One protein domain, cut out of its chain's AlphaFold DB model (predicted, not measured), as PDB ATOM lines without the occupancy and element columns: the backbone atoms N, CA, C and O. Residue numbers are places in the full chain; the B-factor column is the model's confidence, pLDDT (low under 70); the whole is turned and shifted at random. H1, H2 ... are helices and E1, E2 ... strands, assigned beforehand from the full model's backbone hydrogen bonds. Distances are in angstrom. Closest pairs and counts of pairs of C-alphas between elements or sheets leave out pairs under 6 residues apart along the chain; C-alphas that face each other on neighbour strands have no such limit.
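This is residues 11 to 67 and 81 to 191 of the 196 residues of an uncharacterized protein of Candidatus Falkowbacteria bacterium RIFOXYC2_FULL_48_21 (UniProt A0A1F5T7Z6). A strongly twisted five-stranded sheet forms the middle of this model, with H2 and H3 on one face and H4 on the other, three layers in all; H4 also packs on a smaller sheet of E5, E4 and E8. Long H2 packs on the large sheet with residues 117 to 125, while its beginning and the link before it reach far from the body. The 168 printed residues run H1 E1 E2 E3 E4 E5 H2 E6 H3 E7 H4 H5 E8, a mixed class of helices and strands. The large sheet is mixed, in order E1, E2, E3, E6, E7; the small one, E5, E4, E8, is antiparallel. The whole is compact, with a radius of gyration of the C-alphas of 16.6 A, yet elongated, spanning 54 by 32 by 29 A.

Find C-alpha 11 at (181.820, 169.283, 140.358), where H1 begins, residues 11 to 15. Next come E1, 23 to 28, 16.1 A; E2, 35 to 40, 16.8 A; E3, 46 to 51, 16.8 A; E4, 61 to 65; and E5, 81 to 85. From C-alpha 103 at (196.781, 136.348, 144.884), H2 runs 36.2 A to residue 127. Then follow E6, 132 to 135; H3, 138 to 144; E7, 152 to 155; H4, 156 to 166, 15.6 A; H5, 169 to 175; and E8, 177 to 179, ending at (185.839, 165.955, 120.632).

E1, E2 and E3 form a meander, each strand antiparallel to the one before, in two hairpins: look for N 26 and O 37 at 2.9 A, and N 38 and O 48 at 2.9 A. E6 is parallel to E3, with N 49 and O 134 at 2.9 A, and to E7, with N 135 and O 154 at 3.0 A. E6, H3, E7 is a strand-helix-strand unit, two parallel neighbours joined through a helix, with a right-handed crossover. H2 comes closest to E1 at the C-alphas of Leu 121 and Val 28, 6.0 A. H4 is on the opposite face from H2, at a height over the sheet of 8.3 A. H1 only grazes this sheet. In the small sheet, N 62 and O 84 are 2.7 A apart, N 63 and O 177 2.9 A; H5 only grazes it. Every O i to N i+4 pair is within hydrogen-bond range in H1, H2 and H5; H4 has 4 of 7, H3 1 of 3 beside 3 of 4 O i to N i+3 pairs.

The C-alphas of Gly 100 and Asp 170, 56.3 A apart, are the farthest. Residues 68 to 80 are not printed; C-alphas 67 and 81 are 10.0 A apart. The link E5 to H2 is long. Confidence is under 70 in 58 residues, among them 53 to 67, 81 to 97 and 176 to 191.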
ATOM      1  N   HIS A  11     182.936 168.567 139.754       72.00
ATOM      2  CA  HIS A  11     181.820 169.283 140.358       72.00
ATOM      3  C   HIS A  11     182.038 170.795 140.391       72.00
ATOM      4  O   HIS A  11     181.119 171.558 140.108       72.00
ATOM      5  N   GLU A  12     183.250 171.235 140.711       70.19
ATOM      6  CA  GLU A  12     183.613 172.652 140.726       70.19
ATOM      7  C   GLU A  12     183.731 173.189 139.299       70.19
ATOM      8  O   GLU A  12     183.196 174.251 138.995       70.19
ATOM      9  N   ALA A  13     184.344 172.409 138.400       65.44
ATOM     10  CA  ALA A  13     184.481 172.786 136.996       65.44
ATOM     11  C   ALA A  13     183.120 172.982 136.304       65.44
ATOM     12  O   ALA A  13     182.965 173.920 135.529       65.44
ATOM     13  N   ILE A  14     182.134 172.126 136.591       69.88
ATOM     14  CA  ILE A  14     180.782 172.248 136.034       69.88
ATOM     15  C   ILE A  14     180.015 173.404 136.676       69.88
ATOM     16  O   ILE A  14     179.343 174.124 135.950       69.88
ATOM     17  N   LYS A  15     180.131 173.631 137.992       71.12
ATOM     18  CA  LYS A  15     179.467 174.767 138.666       71.12
ATOM     19  C   LYS A  15     179.890 176.125 138.109       71.12
ATOM     20  O   LYS A  15     179.083 177.045 138.077       71.12
ATOM     21  N   GLU A  16     181.144 176.248 137.693       65.81
ATOM     22  CA  GLU A  16     181.698 177.480 137.122       65.81
ATOM     23  C   GLU A  16     181.515 177.575 135.601       65.81
ATOM     24  O   GLU A  16     181.827 178.602 134.998       65.81
ATOM     25  N   ALA A  17     181.031 176.510 134.958       64.38
ATOM     26  CA  ALA A  17     180.851 176.489 133.520       64.38
ATOM     27  C   ALA A  17     179.637 177.327 133.098       64.38
ATOM     28  O   ALA A  17     178.571 177.272 133.703       64.38
ATOM     29  N   GLN A  18     179.753 178.026 131.970       61.03
ATOM     30  CA  GLN A  18     178.655 178.822 131.398       61.03
ATOM     31  C   GLN A  18     177.408 177.994 131.025       61.03
ATOM     32  O   GLN A  18     176.343 178.554 130.798       61.03
ATOM     33  N   PHE A  19     177.525 176.666 130.936       67.81
ATOM     34  CA  PHE A  19     176.412 175.750 130.663       67.81
ATOM     35  C   PHE A  19     175.965 174.966 131.909       67.81
ATOM     36  O   PHE A  19     175.221 173.999 131.763       67.81
ATOM     37  N   ALA A  20     176.405 175.346 133.117       69.56
ATOM     38  CA  ALA A  20     176.096 174.642 134.367       69.56
ATOM     39  C   ALA A  20     174.598 174.345 134.536       69.56
ATOM     40  O   ALA A  20     174.225 173.274 135.003       69.56
ATOM     41  N   GLU A  21     173.736 175.276 134.118       79.00
ATOM     42  CA  GLU A  21     172.281 175.134 134.215       79.00
ATOM     43  C   GLU A  21     171.710 174.095 133.239       79.00
ATOM     44  O   GLU A  21     170.704 173.457 133.542       79.00
ATOM     45  N   SER A  22     172.366 173.877 132.096       76.81
ATOM     46  CA  SER A  22     171.930 172.943 131.048       76.81
ATOM     47  C   SER A  22     172.295 171.491 131.350       76.81
ATOM     48  O   SER A  22     171.795 170.572 130.697       76.81
ATOM     49  N   VAL A  23     173.171 171.261 132.329       81.88
ATOM     50  CA  VAL A  23     173.683 169.934 132.661       81.88
ATOM     51  C   VAL A  23     173.502 169.605 134.134       81.88
ATOM     52  O   VAL A  23     173.221 170.454 134.978       81.88
ATOM     53  N   GLU A  24     173.680 168.335 134.458       86.19
ATOM     54  CA  GLU A  24     173.819 167.880 135.828       86.19
ATOM     55  C   GLU A  24     174.810 166.732 135.931       86.19
ATOM     56  O   GLU A  24     175.014 165.966 134.985       86.19
ATOM     57  N   LEU A  25     175.416 166.634 137.109       86.12
ATOM     58  CA  LEU A  25     176.265 165.525 137.501       86.12
ATOM     59  C   LEU A  25     175.473 164.619 138.439       86.12
ATOM     60  O   LEU A  25     174.846 165.102 139.381       86.12
ATOM     61  N   ILE A  26     175.510 163.319 138.173       89.38
ATOM     62  CA  ILE A  26     174.931 162.286 139.029       89.38
ATOM     63  C   ILE A  26     176.084 161.432 139.542       89.38
ATOM     64  O   ILE A  26     176.789 160.799 138.753       89.38
ATOM     65  N   ASP A  27     176.281 161.415 140.853       87.81
ATOM     66  CA  ASP A  27     177.330 160.614 141.473       87.81
ATOM     67  C   ASP A  27     177.031 159.117 141.366       87.81
ATOM     68  O   ASP A  27     175.912 158.660 141.616       87.81
ATOM     69  N   VAL A  28     178.061 158.340 141.033       84.25
ATOM     70  CA  VAL A  28     178.023 156.880 141.097       84.25
ATOM     71  C   VAL A  28     178.872 156.451 142.291       84.25
ATOM     72  O   VAL A  28     180.085 156.662 142.268       84.25
ATOM     73  N   PRO A  29     178.280 155.847 143.337       81.50
ATOM     74  CA  PRO A  29     179.043 155.381 144.486       81.50
ATOM     75  C   PRO A  29     180.088 154.338 144.068       81.50
ATOM     76  O   PRO A  29     179.743 153.255 143.587       81.50
ATOM     77  N   THR A  30     181.367 154.651 144.267       74.81
ATOM     78  CA  THR A  30     182.498 153.751 144.007       74.81
ATOM     79  C   THR A  30     183.400 153.673 145.239       74.81
ATOM     80  O   THR A  30     183.389 154.560 146.092       74.81
ATOM     81  N   ARG A  31     184.161 152.578 145.369       69.62
ATOM     82  CA  ARG A  31     185.177 152.446 146.430       69.62
ATOM     83  C   ARG A  31     186.500 153.128 146.067       69.62
ATOM     84  O   ARG A  31     187.230 153.525 146.967       69.62
ATOM     85  N   GLY A  32     186.822 153.174 144.776       67.88
ATOM     86  CA  GLY A  32     188.005 153.837 144.241       67.88
ATOM     87  C   GLY A  32     187.744 155.307 143.954       67.88
ATOM     88  O   GLY A  32     186.882 155.934 144.566       67.88
ATOM     89  N   ASP A  33     188.466 155.859 142.987       66.62
ATOM     90  CA  ASP A  33     188.223 157.226 142.566       66.62
ATOM     91  C   ASP A  33     186.797 157.401 142.016       66.62
ATOM     92  O   ASP A  33     186.208 156.503 141.402       66.62
ATOM     93  N   GLY A  34     186.228 158.580 142.268       70.44
ATOM     94  CA  GLY A  34     184.821 158.848 141.986       70.44
ATOM     95  C   GLY A  34     184.501 158.797 140.494       70.44
ATOM     96  O   GLY A  34     185.232 159.344 139.672       70.44
ATOM     97  N   VAL A  35     183.372 158.195 140.141       78.19
ATOM     98  CA  VAL A  35     182.794 158.248 138.795       78.19
ATOM     99  C   VAL A  35     181.495 159.042 138.872       78.19
ATOM    100  O   VAL A  35     180.730 158.904 139.822       78.19
ATOM    101  N   VAL A  36     181.244 159.871 137.867       83.50
ATOM    102  CA  VAL A  36     180.011 160.648 137.726       83.50
ATOM    103  C   VAL A  36     179.394 160.400 136.359       83.50
ATOM    104  O   VAL A  36     180.086 160.091 135.386       83.50
ATOM    105  N   LEU A  37     178.082 160.569 136.277       86.62
ATOM    106  CA  LEU A  37     177.360 160.669 135.021       86.62
ATOM    107  C   LEU A  37     177.099 162.140 134.729       86.62
ATOM    108  O   LEU A  37     176.447 162.814 135.521       86.62
ATOM    109  N   LEU A  38     177.576 162.631 133.590       84.62
ATOM    110  CA  LEU A  38     177.203 163.950 133.094       84.62
ATOM    111  C   LEU A  38     176.036 163.820 132.126       84.62
ATOM    112  O   LEU A  38     176.092 163.061 131.154       84.62
ATOM    113  N   ARG A  39     174.981 164.580 132.390       87.06
ATOM    114  CA  ARG A  39     173.725 164.512 131.655       87.06
ATOM    115  C   ARG A  39     173.255 165.904 131.265       87.06
ATOM    116  O   ARG A  39     173.274 166.809 132.089       87.06
ATOM    117  N   SER A  40     172.796 166.058 130.023       86.50
ATOM    118  CA  SER A  40     172.030 167.245 129.621       86.50
ATOM    119  C   SER A  40     170.611 167.134 130.171       86.50
ATOM    120  O   SER A  40     169.952 166.104 130.000       86.50
ATOM    121  N   ARG A  41     170.116 168.212 130.785       88.69
ATOM    122  CA  ARG A  41     168.736 168.281 131.288       88.69
ATOM    123  C   ARG A  41     167.705 168.150 130.167       88.69
ATOM    124  O   ARG A  41     166.616 167.632 130.396       88.69
ATOM    125  N   SER A  42     168.064 168.564 128.952       87.62
ATOM    126  CA  SER A  42     167.213 168.476 127.762       87.62
ATOM    127  C   SER A  42     167.210 167.080 127.120       87.62
ATOM    128  O   SER A  42     166.351 166.789 126.288       87.62
ATOM    129  N   MET A  43     168.154 166.202 127.488       89.44
ATOM    130  CA  MET A  43     168.270 164.827 126.980       89.44
ATOM    131  C   MET A  43     168.403 163.815 128.135       89.44
ATOM    132  O   MET A  43     169.411 163.110 128.243       89.44
ATOM    133  N   PRO A  44     167.383 163.703 129.006       92.88
ATOM    134  CA  PRO A  44     167.512 163.040 130.304       92.88
ATOM    135  C   PRO A  44     167.698 161.515 130.233       92.88
ATOM    136  O   PRO A  44     168.133 160.900 131.208       92.88
ATOM    137  N   ALA A  45     167.388 160.882 129.095       92.50
ATOM    138  CA  ALA A  45     167.562 159.438 128.925       92.50
ATOM    139  C   ALA A  45     169.017 159.030 128.630       92.50
ATOM    140  O   ALA A  45     169.314 157.833 128.602       92.50
ATOM    141  N   CYS A  46     169.909 159.998 128.403       90.38
ATOM    142  CA  CYS A  46     171.290 159.773 128.000       90.38
ATOM    143  C   CYS A  46     172.256 160.428 128.984       90.38
ATOM    144  O   CYS A  46     172.074 161.585 129.355       90.38
ATOM    145  N   ALA A  47     173.317 159.721 129.360       89.12
ATOM    146  CA  ALA A  47     174.392 160.298 130.155       89.12
ATOM    147  C   ALA A  47     175.761 159.797 129.696       89.12
ATOM    148  O   ALA A  47     175.879 158.782 129.010       89.12
ATOM    149  N   PHE A  48     176.805 160.510 130.084       84.00
ATOM    150  CA  PHE A  48     178.178 160.162 129.764       84.00
ATOM    151  C   PHE A  48     178.935 159.832 131.039       84.00
ATOM    152  O   PHE A  48     178.827 160.549 132.031       84.00
ATOM    153  N   VAL A  49     179.680 158.729 131.015       82.00
ATOM    154  CA  VAL A  49     180.455 158.247 132.161       82.00
ATOM    155  C   VAL A  49     181.782 158.976 132.225       82.00
ATOM    156  O   VAL A  49     182.569 158.950 131.274       82.00
ATOM    157  N   MET A  50     182.043 159.608 133.364       77.56
ATOM    158  CA  MET A  50     183.176 160.501 133.531       77.56
ATOM    159  C   MET A  50     183.838 160.319 134.889       77.56
ATOM    160  O   MET A  50     183.218 159.900 135.862       77.56
ATOM    161  N   TRP A  51     185.122 160.640 134.964       72.62
ATOM    162  CA  TRP A  51     185.864 160.621 136.218       72.62
ATOM    163  C   TRP A  51     185.602 161.910 136.995       72.62
ATOM    164  O   TRP A  51     185.644 163.007 136.441       72.62
ATOM    165  N   ALA A  52     185.342 161.771 138.292       71.44
ATOM    166  CA  ALA A  52     185.119 162.881 139.204       71.44
ATOM    167  C   ALA A  52     186.372 163.753 139.417       71.44
ATOM    168  O   ALA A  52     186.262 164.947 139.711       71.44
ATOM    169  N   GLN A  53     187.566 163.168 139.278       66.38
ATOM    170  CA  GLN A  53     188.840 163.855 139.476       66.38
ATOM    171  C   GLN A  53     189.417 164.370 138.151       66.38
ATOM    172  O   GLN A  53     189.300 163.732 137.104       66.38
ATOM    173  N   ARG A  54     190.110 165.519 138.191       56.56
ATOM    174  CA  ARG A  54     190.796 166.077 137.018       56.56
ATOM    175  C   ARG A  54     192.100 165.321 136.747       56.56
ATOM    176  O   ARG A  54     193.175 165.755 137.161       56.56
ATOM    177  N   ASN A  55     192.018 164.227 135.992       48.44
ATOM    178  CA  ASN A  55     193.182 163.632 135.340       48.44
ATOM    179  C   ASN A  55     193.233 164.091 133.872       48.44
ATOM    180  O   ASN A  55     192.410 163.702 133.052       48.44
ATOM    181  N   THR A  56     194.183 164.968 133.539       42.72
ATOM    182  CA  THR A  56     194.308 165.628 132.221       42.72
ATOM    183  C   THR A  56     194.914 164.740 131.129       42.72
ATOM    184  O   THR A  56     195.234 165.231 130.052       42.72
ATOM    185  N   SER A  57     195.116 163.446 131.383       43.97
ATOM    186  CA  SER A  57     195.849 162.532 130.489       43.97
ATOM    187  C   SER A  57     194.951 161.682 129.578       43.97
ATOM    188  O   SER A  57     195.383 160.670 129.025       43.97
ATOM    189  N   THR A  58     193.681 162.044 129.416       46.66
ATOM    190  CA  THR A  58     192.686 161.118 128.872       46.66
ATOM    191  C   THR A  58     192.358 161.304 127.386       46.66
ATOM    192  O   THR A  58     192.178 162.417 126.899       46.66
ATOM    193  N   LEU A  59     192.208 160.163 126.703       47.16
ATOM    194  CA  LEU A  59     192.185 159.989 125.242       47.16
ATOM    195  C   LEU A  59     190.856 160.296 124.521       47.16
ATOM    196  O   LEU A  59     190.861 160.376 123.297       47.16
ATOM    197  N   SER A  60     189.731 160.429 125.229       43.69
ATOM    198  CA  SER A  60     188.406 160.658 124.627       43.69
ATOM    199  C   SER A  60     187.698 161.752 125.405       43.69
ATOM    200  O   SER A  60     187.542 161.623 126.619       43.69
ATOM    201  N   GLN A  61     187.319 162.834 124.732       51.84
ATOM    202  CA  GLN A  61     186.802 164.029 125.380       51.84
ATOM    203  C   GLN A  61     185.436 164.432 124.809       51.84
ATOM    204  O   GLN A  61     185.066 164.137 123.677       51.84
ATOM    205  N   MET A  62     184.653 165.123 125.614       52.31
ATOM    206  CA  MET A  62     183.367 165.690 125.261       52.31
ATOM    207  C   MET A  62     183.406 167.185 125.483       52.31
ATOM    208  O   MET A  62     183.848 167.613 126.544       52.31
ATOM    209  N   ALA A  63     182.900 167.965 124.535       52.12
ATOM    210  CA  ALA A  63     182.669 169.383 124.731       52.12
ATOM    211  C   ALA A  63     181.171 169.694 124.856       52.12
ATOM    212  O   ALA A  63     180.332 169.211 124.091       52.12
ATOM    213  N   PHE A  64     180.843 170.552 125.817       52.94
ATOM    214  CA  PHE A  64     179.539 171.208 125.910       52.94
ATOM    215  C   PHE A  64     179.670 172.616 125.334       52.94
ATOM    216  O   PHE A  64     180.690 173.277 125.539       52.94
ATOM    217  N   VAL A  65     178.668 173.056 124.571       48.66
ATOM    218  CA  VAL A  65     178.644 174.399 123.977       48.66
ATOM    219  C   VAL A  65     178.118 175.370 125.027       48.66
ATOM    220  O   VAL A  65     177.031 175.153 125.559       48.66
ATOM    221  N   SER A  66     178.853 176.443 125.332       44.09
ATOM    222  CA  SER A  66     178.271 177.521 126.126       44.09
ATOM    223  C   SER A  66     177.255 178.321 125.309       44.09
ATOM    224  O   SER A  66     177.466 178.617 124.129       44.09
ATOM    225  N   ASN A  67     176.133 178.669 125.942       45.09
ATOM    226  CA  ASN A  67     175.211 179.652 125.393       45.09
ATOM    227  C   ASN A  67     175.866 181.027 125.539       45.09
ATOM    228  O   ASN A  67     175.689 181.691 126.555       45.09
ATOM    229  N   TYR A  81     184.136 176.188 125.338       38.53
ATOM    230  CA  TYR A  81     183.881 174.754 125.422       38.53
ATOM    231  C   TYR A  81     184.499 174.222 126.710       38.53
ATOM    232  O   TYR A  81     185.674 174.477 126.980       38.53
ATOM    233  N   SER A  82     183.749 173.443 127.485       39.56
ATOM    234  CA  SER A  82     184.364 172.632 128.538       39.56
ATOM    235  C   SER A  82     184.524 171.216 128.043       39.56
ATOM    236  O   SER A  82     183.552 170.531 127.736       39.56
ATOM    237  N   VAL A  83     185.783 170.823 127.982       43.22
ATOM    238  CA  VAL A  83     186.261 169.514 127.583       43.22
ATOM    239  C   VAL A  83     186.243 168.593 128.799       43.22
ATOM    240  O   VAL A  83     186.828 168.917 129.832       43.22
ATOM    241  N   THR A  84     185.612 167.432 128.684       44.34
ATOM    242  CA  THR A  84     185.556 166.455 129.770       44.34
ATOM    243  C   THR A  84     185.736 165.025 129.286       44.34
ATOM    244  O   THR A  84     185.359 164.691 128.172       44.34
ATOM    245  N   CYS A  85     186.375 164.171 130.077       48.91
ATOM    246  CA  CYS A  85     186.755 162.837 129.631       48.91
ATOM    247  C   CYS A  85     185.580 161.849 129.650       48.91
ATOM    248  O   CYS A  85     184.971 161.655 130.697       48.91
ATOM    249  N   ALA A  86     185.381 161.103 128.557       51.59
ATOM    250  CA  ALA A  86     184.692 159.815 128.615       51.59
ATOM    251  C   ALA A  86     185.668 158.777 129.187       51.59
ATOM    252  O   ALA A  86     186.646 158.390 128.539       51.59
ATOM    253  N   CYS A  87     185.476 158.384 130.443       58.19
ATOM    254  CA  CYS A  87     186.411 157.497 131.132       58.19
ATOM    255  C   CYS A  87     186.062 156.026 130.894       58.19
ATOM    256  O   CYS A  87     184.907 155.674 130.661       58.19
ATOM    257  N   CYS A  88     187.072 155.156 130.970       55.06
ATOM    258  CA  CYS A  88     186.802 153.758 131.300       55.06
ATOM    259  C   CYS A  88     186.274 153.744 132.735       55.06
ATOM    260  O   CYS A  88     186.854 154.421 133.586       55.06
ATOM    261  N   SER A  89     185.222 152.985 133.022       52.19
ATOM    262  CA  SER A  89     184.906 152.651 134.407       52.19
ATOM    263  C   SER A  89     186.103 151.906 134.994       52.19
ATOM    264  O   SER A  89     186.428 150.809 134.550       52.19
ATOM    265  N   SER A  90     186.825 152.524 135.922       57.75
ATOM    266  CA  SER A  90     187.862 151.833 136.681       57.75
ATOM    267  C   SER A  90     187.552 152.022 138.153       57.75
ATOM    268  O   SER A  90     188.064 152.905 138.827       57.75
ATOM    269  N   GLU A  91     186.654 151.173 138.633       59.97
ATOM    270  CA  GLU A  91     186.181 151.070 140.012       59.97
ATOM    271  C   GLU A  91     187.284 150.741 141.023       59.97
ATOM    272  O   GLU A  91     187.079 150.878 142.228       59.97
ATOM    273  N   THR A  92     188.440 150.299 140.527       56.62
ATOM    274  CA  THR A  92     189.629 149.951 141.306       56.62
ATOM    275  C   THR A  92     190.706 151.031 141.249       56.62
ATOM    276  O   THR A  92     191.730 150.892 141.913       56.62
ATOM    277  N   TYR A  93     190.525 152.087 140.449       62.97
ATOM    278  CA  TYR A  93     191.506 153.166 140.368       62.97
ATOM    279  C   TYR A  93     191.593 153.876 141.720       62.97
ATOM    280  O   TYR A  93     190.573 154.109 142.364       62.97
ATOM    281  N   GLY A  94     192.808 154.146 142.191       55.62
ATOM    282  CA  GLY A  94     193.031 154.702 143.527       55.62
ATOM    283  C   GLY A  94     192.898 153.693 144.678       55.62
ATOM    284  O   GLY A  94     193.256 154.032 145.804       55.62
ATOM    285  N   ILE A  95     192.470 152.445 144.424       63.34
ATOM    286  CA  ILE A  95     192.524 151.382 145.434       63.34
ATOM    287  C   ILE A  95     193.855 150.639 145.300       63.34
ATOM    288  O   ILE A  95     194.116 149.984 144.292       63.34
ATOM    289  N   GLY A  96     194.716 150.772 146.311       60.53
ATOM    290  CA  GLY A  96     195.966 150.015 146.397       60.53
ATOM    291  C   GLY A  96     195.726 148.521 146.634       60.53
ATOM    292  O   GLY A  96     194.624 148.098 146.986       60.53
ATOM    293  N   GLU A  97     196.770 147.713 146.460       69.38
ATOM    294  CA  GLU A  97     196.722 146.301 146.845       69.38
ATOM    295  C   GLU A  97     196.399 146.163 148.338       69.38
ATOM    296  O   GLU A  97     196.934 146.892 149.177       69.38
ATOM    297  N   ILE A  98     195.515 145.223 148.680       74.50
ATOM    298  CA  ILE A  98     195.188 144.947 150.079       74.50
ATOM    299  C   ILE A  98     196.282 144.050 150.651       74.50
ATOM    300  O   ILE A  98     196.409 142.885 150.277       74.50
ATOM    301  N   SER A  99     197.060 144.594 151.585       76.31
ATOM    302  CA  SER A  99     198.116 143.857 152.274       76.31
ATOM    303  C   SER A  99     197.558 142.645 153.021       76.31
ATOM    304  O   SER A  99     196.601 142.779 153.785       76.31
ATOM    305  N   GLY A 100     198.206 141.490 152.865       79.94
ATOM    306  CA  GLY A 100     197.873 140.269 153.605       79.94
ATOM    307  C   GLY A 100     196.870 139.341 152.918       79.94
ATOM    308  O   GLY A 100     196.571 138.295 153.485       79.94
ATOM    309  N   LEU A 101     196.389 139.679 151.716       85.69
ATOM    310  CA  LEU A 101     195.646 138.745 150.867       85.69
ATOM    311  C   LEU A 101     196.603 137.930 149.990       85.69
ATOM    312  O   LEU A 101     197.598 138.449 149.481       85.69
ATOM    313  N   SER A 102     196.282 136.657 149.779       90.56
ATOM    314  CA  SER A 102     196.866 135.859 148.701       90.56
ATOM    315  C   SER A 102     196.419 136.373 147.325       90.56
ATOM    316  O   SER A 102     195.415 137.077 147.195       90.56
ATOM    317  N   GLU A 103     197.123 135.969 146.265       86.88
ATOM    318  CA  GLU A 103     196.781 136.348 144.884       86.88
ATOM    319  C   GLU A 103     195.334 135.965 144.514       86.88
ATOM    320  O   GLU A 103     194.633 136.707 143.823       86.88
ATOM    321  N   GLN A 104     194.867 134.807 144.991       89.25
ATOM    322  CA  GLN A 104     193.508 134.334 144.737       89.25
ATOM    323  C   GLN A 104     192.469 135.193 145.469       89.25
ATOM    324  O   GLN A 104     191.499 135.636 144.853       89.25
ATOM    325  N   GLU A 105     192.699 135.499 146.746       88.50
ATOM    326  CA  GLU A 105     191.816 136.371 147.533       88.50
ATOM    327  C   GLU A 105     191.764 137.788 146.952       88.50
ATOM    328  O   GLU A 105     190.708 138.422 146.928       88.50
ATOM    329  N   GLN A 106     192.882 138.278 146.413       85.50
ATOM    330  CA  GLN A 106     192.931 139.571 145.744       85.50
ATOM    331  C   GLN A 106     192.096 139.579 144.456       85.50
ATOM    332  O   GLN A 106     191.360 140.538 144.209       85.50
ATOM    333  N   LYS A 107     192.144 138.506 143.653       84.94
ATOM    334  CA  LYS A 107     191.295 138.355 142.457       84.94
ATOM    335  C   LYS A 107     189.810 138.306 142.811       84.94
ATOM    336  O   LYS A 107     189.007 138.969 142.155       84.94
ATOM    337  N   GLU A 108     189.446 137.557 143.844       88.19
ATOM    338  CA  GLU A 108     188.062 137.450 144.318       88.19
ATOM    339  C   GLU A 108     187.540 138.786 144.847       88.19
ATOM    340  O   GLU A 108     186.432 139.210 144.503       88.19
ATOM    341  N   TRP A 109     188.362 139.495 145.621       85.62
ATOM    342  CA  TRP A 109     188.036 140.828 146.103       85.62
ATOM    343  C   TRP A 109     187.847 141.820 144.948       85.62
ATOM    344  O   TRP A 109     186.827 142.511 144.905       85.62
ATOM    345  N   LEU A 110     188.763 141.845 143.970       82.38
ATOM    346  CA  LEU A 110     188.638 142.695 142.782       82.38
ATOM    347  C   LEU A 110     187.333 142.406 142.041       82.38
ATOM    348  O   LEU A 110     186.595 143.335 141.717       82.38
ATOM    349  N   GLN A 111     187.014 141.127 141.820       85.00
ATOM    350  CA  GLN A 111     185.782 140.726 141.147       85.00
ATOM    351  C   GLN A 111     184.536 141.206 141.900       85.00
ATOM    352  O   GLN A 111     183.592 141.688 141.275       85.00
ATOM    353  N   LYS A 112     184.537 141.134 143.234       86.75
ATOM    354  CA  LYS A 112     183.449 141.662 144.062       86.75
ATOM    355  C   LYS A 112     183.268 143.170 143.870       86.75
ATOM    356  O   LYS A 112     182.141 143.609 143.663       86.75
ATOM    357  N   VAL A 113     184.353 143.949 143.870       83.31
ATOM    358  CA  VAL A 113     184.291 145.406 143.641       83.31
ATOM    359  C   VAL A 113     183.712 145.735 142.261       83.31
ATOM    360  O   VAL A 113     182.884 146.639 142.154       83.31
ATOM    361  N   LYS A 114     184.062 144.968 141.216       81.69
ATOM    362  CA  LYS A 114     183.488 145.146 139.865       81.69
ATOM    363  C   LYS A 114     181.978 144.975 139.852       81.69
ATOM    364  O   LYS A 114     181.263 145.771 139.245       81.69
ATOM    365  N   LEU A 115     181.497 143.918 140.502       86.44
ATOM    366  CA  LEU A 115     180.072 143.606 140.563       86.44
ATOM    367  C   LEU A 115     179.313 144.648 141.390       86.44
ATOM    368  O   LEU A 115     178.268 145.112 140.947       86.44
ATOM    369  N   GLU A 116     179.875 145.084 142.523       86.00
ATOM    370  CA  GLU A 116     179.315 146.180 143.322       86.00
ATOM    371  C   GLU A 116     179.194 147.468 142.493       86.00
ATOM    372  O   GLU A 116     178.126 148.077 142.465       86.00
ATOM    373  N   PHE A 117     180.247 147.855 141.765       85.19
ATOM    374  CA  PHE A 117     180.219 149.028 140.890       85.19
ATOM    375  C   PHE A 117     179.153 148.916 139.796       85.19
ATOM    376  O   PHE A 117     178.376 149.847 139.592       85.19
ATOM    377  N   ARG A 118     179.092 147.771 139.105       87.75
ATOM    378  CA  ARG A 118     178.082 147.504 138.076       87.75
ATOM    379  C   ARG A 118     176.672 147.699 138.622       87.75
ATOM    380  O   ARG A 118     175.867 148.386 137.997       87.75
ATOM    381  N   ASP A 119     176.380 147.090 139.766       89.56
ATOM    382  CA  ASP A 119     175.043 147.105 140.354       89.56
ATOM    383  C   ASP A 119     174.659 148.521 140.807       89.56
ATOM    384  O   ASP A 119     173.532 148.957 140.568       89.56
ATOM    385  N   GLN A 120     175.609 149.280 141.367       88.88
ATOM    386  CA  GLN A 120     175.412 150.697 141.690       88.88
ATOM    387  C   GLN A 120     175.169 151.541 140.439       88.88
ATOM    388  O   GLN A 120     174.233 152.335 140.420       88.88
ATOM    389  N   LEU A 121     175.954 151.355 139.375       88.50
ATOM    390  CA  LEU A 121     175.788 152.111 138.136       88.50
ATOM    391  C   LEU A 121     174.413 151.864 137.505       88.50
ATOM    392  O   LEU A 121     173.734 152.819 137.127       88.50
ATOM    393  N   ILE A 122     173.988 150.599 137.419       89.75
ATOM    394  CA  ILE A 122     172.670 150.225 136.891       89.75
ATOM    395  C   ILE A 122     171.569 150.869 137.729       89.75
ATOM    396  O   ILE A 122     170.678 151.509 137.171       89.75
ATOM    397  N   ARG A 123     171.652 150.745 139.056       93.38
ATOM    398  CA  ARG A 123     170.668 151.319 139.973       93.38
ATOM    399  C   ARG A 123     170.583 152.837 139.840       93.38
ATOM    400  O   ARG A 123     169.494 153.359 139.651       93.38
ATOM    401  N   ILE A 124     171.715 153.540 139.876       93.88
ATOM    402  CA  ILE A 124     171.760 155.001 139.730       93.88
ATOM    403  C   ILE A 124     171.162 155.431 138.390       93.88
ATOM    404  O   ILE A 124     170.393 156.392 138.347       93.88
ATOM    405  N   CYS A 125     171.457 154.712 137.303       92.94
ATOM    406  CA  CYS A 125     170.852 155.000 136.007       92.94
ATOM    407  C   CYS A 125     169.327 154.829 136.046       92.94
ATOM    408  O   CYS A 125     168.607 155.714 135.591       92.94
ATOM    409  N   GLN A 126     168.829 153.738 136.632       93.75
ATOM    410  CA  GLN A 126     167.395 153.466 136.763       93.75
ATOM    411  C   GLN A 126     166.682 154.516 137.625       93.75
ATOM    412  O   GLN A 126     165.697 155.097 137.169       93.75
ATOM    413  N   ASP A 127     167.220 154.814 138.810       95.88
ATOM    414  CA  ASP A 127     166.666 155.780 139.766       95.88
ATOM    415  C   ASP A 127     166.598 157.199 139.172       95.88
ATOM    416  O   ASP A 127     165.726 157.990 139.526       95.88
ATOM    417  N   ASN A 128     167.482 157.512 138.217       95.69
ATOM    418  CA  ASN A 128     167.515 158.801 137.530       95.69
ATOM    419  C   ASN A 128     166.856 158.780 136.140       95.69
ATOM    420  O   ASN A 128     166.829 159.814 135.477       95.69
ATOM    421  N   GLY A 129     166.329 157.650 135.662       95.06
ATOM    422  CA  GLY A 129     165.714 157.543 134.331       95.06
ATOM    423  C   GLY A 129     166.699 157.572 133.149       95.06
ATOM    424  O   GLY A 129     166.287 157.793 132.007       95.06
ATOM    425  N   VAL A 130     167.989 157.333 133.396       93.75
ATOM    426  CA  VAL A 130     169.018 157.169 132.361       93.75
ATOM    427  C   VAL A 130     168.901 155.771 131.752       93.75
ATOM    428  O   VAL A 130     168.974 154.760 132.449       93.75
ATOM    429  N   LYS A 131     168.734 155.706 130.430       93.44
ATOM    430  CA  LYS A 131     168.577 154.452 129.671       93.44
ATOM    431  C   LYS A 131     169.826 154.083 128.882       93.44
ATOM    432  O   LYS A 131     170.054 152.905 128.612       93.44
ATOM    433  N   ILE A 132     170.602 155.088 128.487       90.88
ATOM    434  CA  ILE A 132     171.815 154.927 127.695       90.88
ATOM    435  C   ILE A 132     172.951 155.654 128.395       90.88
ATOM    436  O   ILE A 132     172.838 156.846 128.691       90.88
ATOM    437  N   ILE A 133     174.054 154.944 128.602       88.44
ATOM    438  CA  ILE A 133     175.317 155.547 128.999       88.44
ATOM    439  C   ILE A 133     176.351 155.427 127.890       88.44
ATOM    440  O   ILE A 133     176.505 154.383 127.255       88.44
ATOM    441  N   PHE A 134     177.076 156.514 127.685       85.44
ATOM    442  CA  PHE A 134     178.206 156.592 126.777       85.44
ATOM    443  C   PHE A 134     179.503 156.529 127.584       85.44
ATOM    444  O   PHE A 134     179.702 157.325 128.504       85.44
ATOM    445  N   MET A 135     180.390 155.595 127.255       80.00
ATOM    446  CA  MET A 135     181.678 155.429 127.937       80.00
ATOM    447  C   MET A 135     182.785 155.042 126.961       80.00
ATOM    448  O   MET A 135     182.513 154.648 125.827       80.00
ATOM    449  N   ARG A 136     184.035 155.131 127.417       75.06
ATOM    450  CA  ARG A 136     185.188 154.650 126.652       75.06
ATOM    451  C   ARG A 136     185.343 153.139 126.819       75.06
ATOM    452  O   ARG A 136     185.350 152.658 127.949       75.06
ATOM    453  N   MET A 137     185.571 152.421 125.721       74.25
ATOM    454  CA  MET A 137     185.685 150.954 125.670       74.25
ATOM    455  C   MET A 137     184.398 150.234 126.096       74.25
ATOM    456  O   MET A 137     184.434 149.268 126.859       74.25
ATOM    457  N   ALA A 138     183.254 150.670 125.573       79.19
ATOM    458  CA  ALA A 138     181.956 150.058 125.865       79.19
ATOM    459  C   ALA A 138     181.915 148.559 125.516       79.19
ATOM    460  O   ALA A 138     181.283 147.767 126.215       79.19
ATOM    461  N   SER A 139     182.647 148.139 124.481       80.38
ATOM    462  CA  SER A 139     182.755 146.730 124.078       80.38
ATOM    463  C   SER A 139     183.382 145.829 125.152       80.38
ATOM    464  O   SER A 139     183.057 144.642 125.215       80.38
ATOM    465  N   ALA A 140     184.217 146.380 126.039       80.75
ATOM    466  CA  ALA A 140     184.841 145.647 127.141       80.75
ATOM    467  C   ALA A 140     183.900 145.454 128.346       80.75
ATOM    468  O   ALA A 140     184.192 144.665 129.248       80.75
ATOM    469  N   TRP A 141     182.746 146.132 128.371       84.12
ATOM    470  CA  TRP A 141     181.796 146.045 129.479       84.12
ATOM    471  C   TRP A 141     181.368 144.603 129.753       84.12
ATOM    472  O   TRP A 141     181.444 144.122 130.884       84.12
ATOM    473  N   LYS A 142     180.943 143.884 128.707       85.12
ATOM    474  CA  LYS A 142     180.385 142.534 128.850       85.12
ATOM    475  C   LYS A 142     181.400 141.558 129.444       85.12
ATOM    476  O   LYS A 142     181.012 140.712 130.244       85.12
ATOM    477  N   SER A 143     182.680 141.679 129.088       83.81
ATOM    478  CA  SER A 143     183.737 140.830 129.645       83.81
ATOM    479  C   SER A 143     184.104 141.195 131.082       83.81
ATOM    480  O   SER A 143     184.529 140.320 131.828       83.81
ATOM    481  N   HIS A 144     183.953 142.459 131.485       78.81
ATOM    482  CA  HIS A 144     184.328 142.913 132.828       78.81
ATOM    483  C   HIS A 144     183.199 142.820 133.858       78.81
ATOM    484  O   HIS A 144     183.454 142.454 135.004       78.81
ATOM    485  N   TYR A 145     181.963 143.113 133.455       83.06
ATOM    486  CA  TYR A 145     180.822 143.270 134.362       83.06
ATOM    487  C   TYR A 145     179.638 142.356 134.005       83.06
ATOM    488  O   TYR A 145     178.786 142.070 134.850       83.06
ATOM    489  N   GLY A 146     179.577 141.844 132.772       85.50
ATOM    490  CA  GLY A 146     178.498 140.967 132.321       85.50
ATOM    491  C   GLY A 146     177.237 141.728 131.903       85.50
ATOM    492  O   GLY A 146     177.299 142.652 131.093       85.50
ATOM    493  N   SER A 147     176.077 141.286 132.396       87.75
ATOM    494  CA  SER A 147     174.768 141.846 132.028       87.75
ATOM    495  C   SER A 147     174.607 143.298 132.489       87.75
ATOM    496  O   SER A 147     175.091 143.677 133.551       87.75
ATOM    497  N   THR A 148     173.888 144.098 131.704       84.00
ATOM    498  CA  THR A 148     173.603 145.512 131.986       84.00
ATOM    499  C   THR A 148     172.231 145.748 132.625       84.00
ATOM    500  O   THR A 148     171.871 146.889 132.887       84.00
ATOM    501  N   GLY A 149     171.423 144.704 132.846       82.81
ATOM    502  CA  GLY A 149     170.110 144.856 133.493       82.81
ATOM    503  C   GLY A 149     169.148 145.804 132.759       82.81
ATOM    504  O   GLY A 149     168.350 146.483 133.398       82.81
ATOM    505  N   GLY A 150     169.247 145.888 131.428       84.75
ATOM    506  CA  GLY A 150     168.433 146.784 130.597       84.75
ATOM    507  C   GLY A 150     169.048 148.164 130.344       84.75
ATOM    508  O   GLY A 150     168.528 148.904 129.511       84.75
ATOM    509  N   LEU A 151     170.169 148.497 130.991       88.50
ATOM    510  CA  LEU A 151     170.968 149.670 130.647       88.50
ATOM    511  C   LEU A 151     171.684 149.439 129.312       88.50
ATOM    512  O   LEU A 151     172.270 148.381 129.078       88.50
ATOM    513  N   ILE A 152     171.660 150.427 128.429       90.62
ATOM    514  CA  ILE A 152     172.374 150.349 127.161       90.62
ATOM    515  C   ILE A 152     173.717 151.061 127.316       90.62
ATOM    516  O   ILE A 152     173.770 152.223 127.711       90.62
ATOM    517  N   VAL A 153     174.803 150.361 126.996       87.88
ATOM    518  CA  VAL A 153     176.166 150.891 127.086       87.88
ATOM    519  C   VAL A 153     176.715 151.056 125.677       87.88
ATOM    520  O   VAL A 153     176.850 150.072 124.952       87.88
ATOM    521  N   PHE A 154     177.016 152.294 125.291       86.38
ATOM    522  CA  PHE A 154     177.528 152.637 123.968       86.38
ATOM    523  C   PHE A 154     178.917 153.255 124.040       86.38
ATOM    524  O   PHE A 154     179.274 153.935 125.007       86.38
ATOM    525  N   GLU A 155     179.702 153.028 122.987       82.75
ATOM    526  CA  GLU A 155     180.998 153.674 122.849       82.75
ATOM    527  C   GLU A 155     180.780 155.176 122.675       82.75
ATOM    528  O   GLU A 155     180.000 155.614 121.825       82.75
ATOM    529  N   ALA A 156     181.473 155.980 123.479       78.44
ATOM    530  CA  ALA A 156     181.267 157.421 123.479       78.44
ATOM    531  C   ALA A 156     181.555 158.056 122.109       78.44
ATOM    532  O   ALA A 156     180.883 159.009 121.738       78.44
ATOM    533  N   ILE A 157     182.474 157.503 121.310       73.62
ATOM    534  CA  ILE A 157     182.750 157.988 119.946       73.62
ATOM    535  C   ILE A 157     181.555 157.820 118.988       73.62
ATOM    536  O   ILE A 157     181.420 158.576 118.032       73.62
ATOM    537  N   GLU A 158     180.649 156.881 119.269       76.50
ATOM    538  CA  GLU A 158     179.500 156.530 118.424       76.50
ATOM    539  C   GLU A 158     178.185 157.174 118.904       76.50
ATOM    540  O   GLU A 158     177.105 156.838 118.423       76.50
ATOM    541  N   HIS A 159     178.251 158.119 119.846       78.94
ATOM    542  CA  HIS A 159     177.074 158.766 120.437       78.94
ATOM    543  C   HIS A 159     176.187 159.505 119.417       78.94
ATOM    544  O   HIS A 159     174.962 159.467 119.530       78.94
ATOM    545  N   LEU A 160     176.777 160.191 118.428       78.25
ATOM    546  CA  LEU A 160     176.050 161.148 117.585       78.25
ATOM    547  C   LEU A 160     174.927 160.502 116.747       78.25
ATOM    548  O   LEU A 160     173.804 161.007 116.818       78.25
ATOM    549  N   PRO A 161     175.151 159.398 116.003       80.81
ATOM    550  CA  PRO A 161     174.072 158.712 115.293       80.81
ATOM    551  C   PRO A 161     172.910 158.306 116.205       80.81
ATOM    552  O   PRO A 161     171.750 158.478 115.835       80.81
ATOM    553  N   LEU A 162     173.212 157.815 117.411       83.62
ATOM    554  CA  LEU A 162     172.193 157.368 118.357       83.62
ATOM    555  C   LEU A 162     171.369 158.537 118.897       83.62
ATOM    556  O   LEU A 162     170.145 158.469 118.947       83.62
ATOM    557  N   LEU A 163     172.029 159.637 119.252       84.81
ATOM    558  CA  LEU A 163     171.346 160.835 119.729       84.81
ATOM    559  C   LEU A 163     170.464 161.454 118.647       84.81
ATOM    560  O   LEU A 163     169.343 161.845 118.945       84.81
ATOM    561  N   LEU A 164     170.925 161.491 117.395       86.06
ATOM    562  CA  LEU A 164     170.128 161.980 116.264       86.06
ATOM    563  C   LEU A 164     168.932 161.076 115.933       86.06
ATOM    564  O   LEU A 164     167.964 161.552 115.343       86.06
ATOM    565  N   ALA A 165     168.976 159.795 116.309       88.81
ATOM    566  CA  ALA A 165     167.830 158.895 116.206       88.81
ATOM    567  C   ALA A 165     166.801 159.110 117.333       88.81
ATOM    568  O   ALA A 165     165.640 158.732 117.183       88.81
ATOM    569  N   MET A 166     167.213 159.701 118.458       89.31
ATOM    570  CA  MET A 166     166.382 159.863 119.658       89.31
ATOM    571  C   MET A 166     165.874 161.286 119.885       89.31
ATOM    572  O   MET A 166     164.834 161.470 120.514       89.31
ATOM    573  N   TYR A 167     166.609 162.286 119.408       89.56
ATOM    574  CA  TYR A 167     166.358 163.692 119.691       89.56
ATOM    575  C   TYR A 167     166.419 164.531 118.410       89.56
ATOM    576  O   TYR A 167     167.159 164.194 117.481       89.56
ATOM    577  N   PRO A 168     165.686 165.661 118.352       90.50
ATOM    578  CA  PRO A 168     165.764 166.582 117.226       90.50
ATOM    579  C   PRO A 168     167.201 167.046 116.976       90.50
ATOM    580  O   PRO A 168     167.922 167.398 117.913       90.50
ATOM    581  N   ARG A 169     167.604 167.112 115.703       83.25
ATOM    582  CA  ARG A 169     168.960 167.518 115.300       83.25
ATOM    583  C   ARG A 169     169.388 168.845 115.926       83.25
ATOM    584  O   ARG A 169     170.520 168.943 116.389       83.25
ATOM    585  N   ASP A 170     168.503 169.836 115.964       82.31
ATOM    586  CA  ASP A 170     168.825 171.162 116.503       82.31
ATOM    587  C   ASP A 170     169.086 171.123 118.008       82.31
ATOM    588  O   ASP A 170     169.989 171.803 118.497       82.31
ATOM    589  N   LEU A 171     168.369 170.257 118.732       82.94
ATOM    590  CA  LEU A 171     168.617 170.026 120.149       82.94
ATOM    591  C   LEU A 171     169.982 169.367 120.359       82.94
ATOM    592  O   LEU A 171     170.789 169.865 121.137       82.94
ATOM    593  N   VAL A 172     170.280 168.300 119.613       80.50
ATOM    594  CA  VAL A 172     171.582 167.616 119.694       80.50
ATOM    595  C   VAL A 172     172.724 168.586 119.373       80.50
ATOM    596  O   VAL A 172     173.716 168.627 120.094       80.50
ATOM    597  N   LYS A 173     172.567 169.421 118.336       74.69
ATOM    598  CA  LYS A 173     173.556 170.433 117.928       74.69
ATOM    599  C   LYS A 173     173.773 171.534 118.966       74.69
ATOM    600  O   LYS A 173     174.879 172.085 119.002       74.69
ATOM    601  N   LYS A 174     172.732 171.879 119.730       73.38
ATOM    602  CA  LYS A 174     172.773 172.862 120.819       73.38
ATOM    603  C   LYS A 174     173.463 172.290 122.057       73.38
ATOM    604  O   LYS A 174     174.281 172.971 122.661       73.38
ATOM    605  N   GLU A 175     173.148 171.051 122.413       71.50
ATOM    606  CA  GLU A 175     173.523 170.465 123.704       71.50
ATOM    607  C   GLU A 175     174.878 169.738 123.688       71.50
ATOM    608  O   GLU A 175     175.545 169.675 124.719       71.50
ATOM    609  N   LEU A 176     175.305 169.170 122.551       65.56
ATOM    610  CA  LEU A 176     176.466 168.274 122.500       65.56
ATOM    611  C   LEU A 176     177.398 168.558 121.318       65.56
ATOM    612  O   LEU A 176     176.973 168.642 120.164       65.56
ATOM    613  N   ARG A 177     178.706 168.616 121.597       58.12
ATOM    614  CA  ARG A 177     179.769 168.523 120.585       58.12
ATOM    615  C   ARG A 177     180.901 167.638 121.100       58.12
ATOM    616  O   ARG A 177     181.697 168.031 121.939       58.12
ATOM    617  N   PHE A 178     180.984 166.408 120.621       52.28
ATOM    618  CA  PHE A 178     182.058 165.500 121.022       52.28
ATOM    619  C   PHE A 178     183.389 165.878 120.376       52.28
ATOM    620  O   PHE A 178     183.421 166.249 119.202       52.28
ATOM    621  N   ILE A 179     184.480 165.750 121.134       47.75
ATOM    622  CA  ILE A 179     185.839 165.955 120.632       47.75
ATOM    623  C   ILE A 179     186.609 164.655 120.829       47.75
ATOM    624  O   ILE A 179     187.133 164.358 121.905       47.75
ATOM    625  N   ASP A 180     186.713 163.869 119.760       46.97
ATOM    626  CA  ASP A 180     187.653 162.754 119.745       46.97
ATOM    627  C   ASP A 180     189.083 163.292 119.648       46.97
ATOM    628  O   ASP A 180     189.632 163.430 118.557       46.97
ATOM    629  N   TYR A 181     189.698 163.567 120.796       43.19
ATOM    630  CA  TYR A 181     191.042 164.139 120.874       43.19
ATOM    631  C   TYR A 181     192.114 163.281 120.182       43.19
ATOM    632  O   TYR A 181     193.166 163.791 119.799       43.19
ATOM    633  N   ARG A 182     191.866 161.974 120.006       41.19
ATOM    634  CA  ARG A 182     192.773 161.063 119.296       41.19
ATOM    635  C   ARG A 182     192.643 161.179 117.780       41.19
ATOM    636  O   ARG A 182     193.635 160.988 117.085       41.19
ATOM    637  N   ARG A 183     191.437 161.452 117.274       43.59
ATOM    638  CA  ARG A 183     191.173 161.637 115.837       43.59
ATOM    639  C   ARG A 183     191.308 163.084 115.372       43.59
ATOM    640  O   ARG A 183     191.546 163.281 114.189       43.59
ATOM    641  N   SER A 184     191.157 164.064 116.261       40.78
ATOM    642  CA  SER A 184     191.147 165.493 115.918       40.78
ATOM    643  C   SER A 184     192.501 166.195 116.059       40.78
ATOM    644  O   SER A 184     192.537 167.420 116.064       40.78
ATOM    645  N   GLY A 185     193.599 165.470 116.304       40.66
ATOM    646  CA  GLY A 185     194.927 166.085 116.455       40.66
ATOM    647  C   GLY A 185     195.044 167.130 117.582       40.66
ATOM    648  O   GLY A 185     196.056 167.818 117.670       40.66
ATOM    649  N   GLY A 186     194.034 167.261 118.452       47.66
ATOM    650  CA  GLY A 186     193.868 168.375 119.390       47.66
ATOM    651  C   GLY A 186     192.630 169.239 119.101       47.66
ATOM    652  O   GLY A 186     191.680 168.798 118.453       47.66
ATOM    653  N   MET A 187     192.604 170.471 119.626       42.97
ATOM    654  CA  MET A 187     191.518 171.437 119.369       42.97
ATOM    655  C   MET A 187     191.596 172.100 117.981       42.97
ATOM    656  O   MET A 187     190.616 172.700 117.549       42.97
ATOM    657  N   GLU A 188     192.727 171.995 117.278       39.56
ATOM    658  CA  GLU A 188     192.947 172.686 116.000       39.56
ATOM    659  C   GLU A 188     192.113 172.086 114.847       39.56
ATOM    660  O   GLU A 188     191.492 172.851 114.110       39.56
ATOM    661  N   ASP A 189     191.945 170.756 114.752       38.47
ATOM    662  CA  ASP A 189     191.082 170.163 113.706       38.47
ATOM    663  C   ASP A 189     189.582 170.216 114.043       38.47
ATOM    664  O   ASP A 189     188.729 169.985 113.181       38.47
ATOM    665  N   TYR A 190     189.213 170.548 115.285       38.56
ATOM    666  CA  TYR A 190     187.808 170.665 115.695       38.56
ATOM    667  C   TYR A 190     187.087 171.828 114.993       38.56
ATOM    668  O   TYR A 190     185.886 171.742 114.724       38.56
ATOM    669  N   VAL A 191     187.813 172.884 114.606       39.31
ATOM    670  CA  VAL A 191     187.262 174.002 113.817       39.31
ATOM    671  C   VAL A 191     186.710 173.517 112.465       39.31
ATOM    672  O   VAL A 191     185.736 174.084 111.965       39.31
TER     673      VAL A 191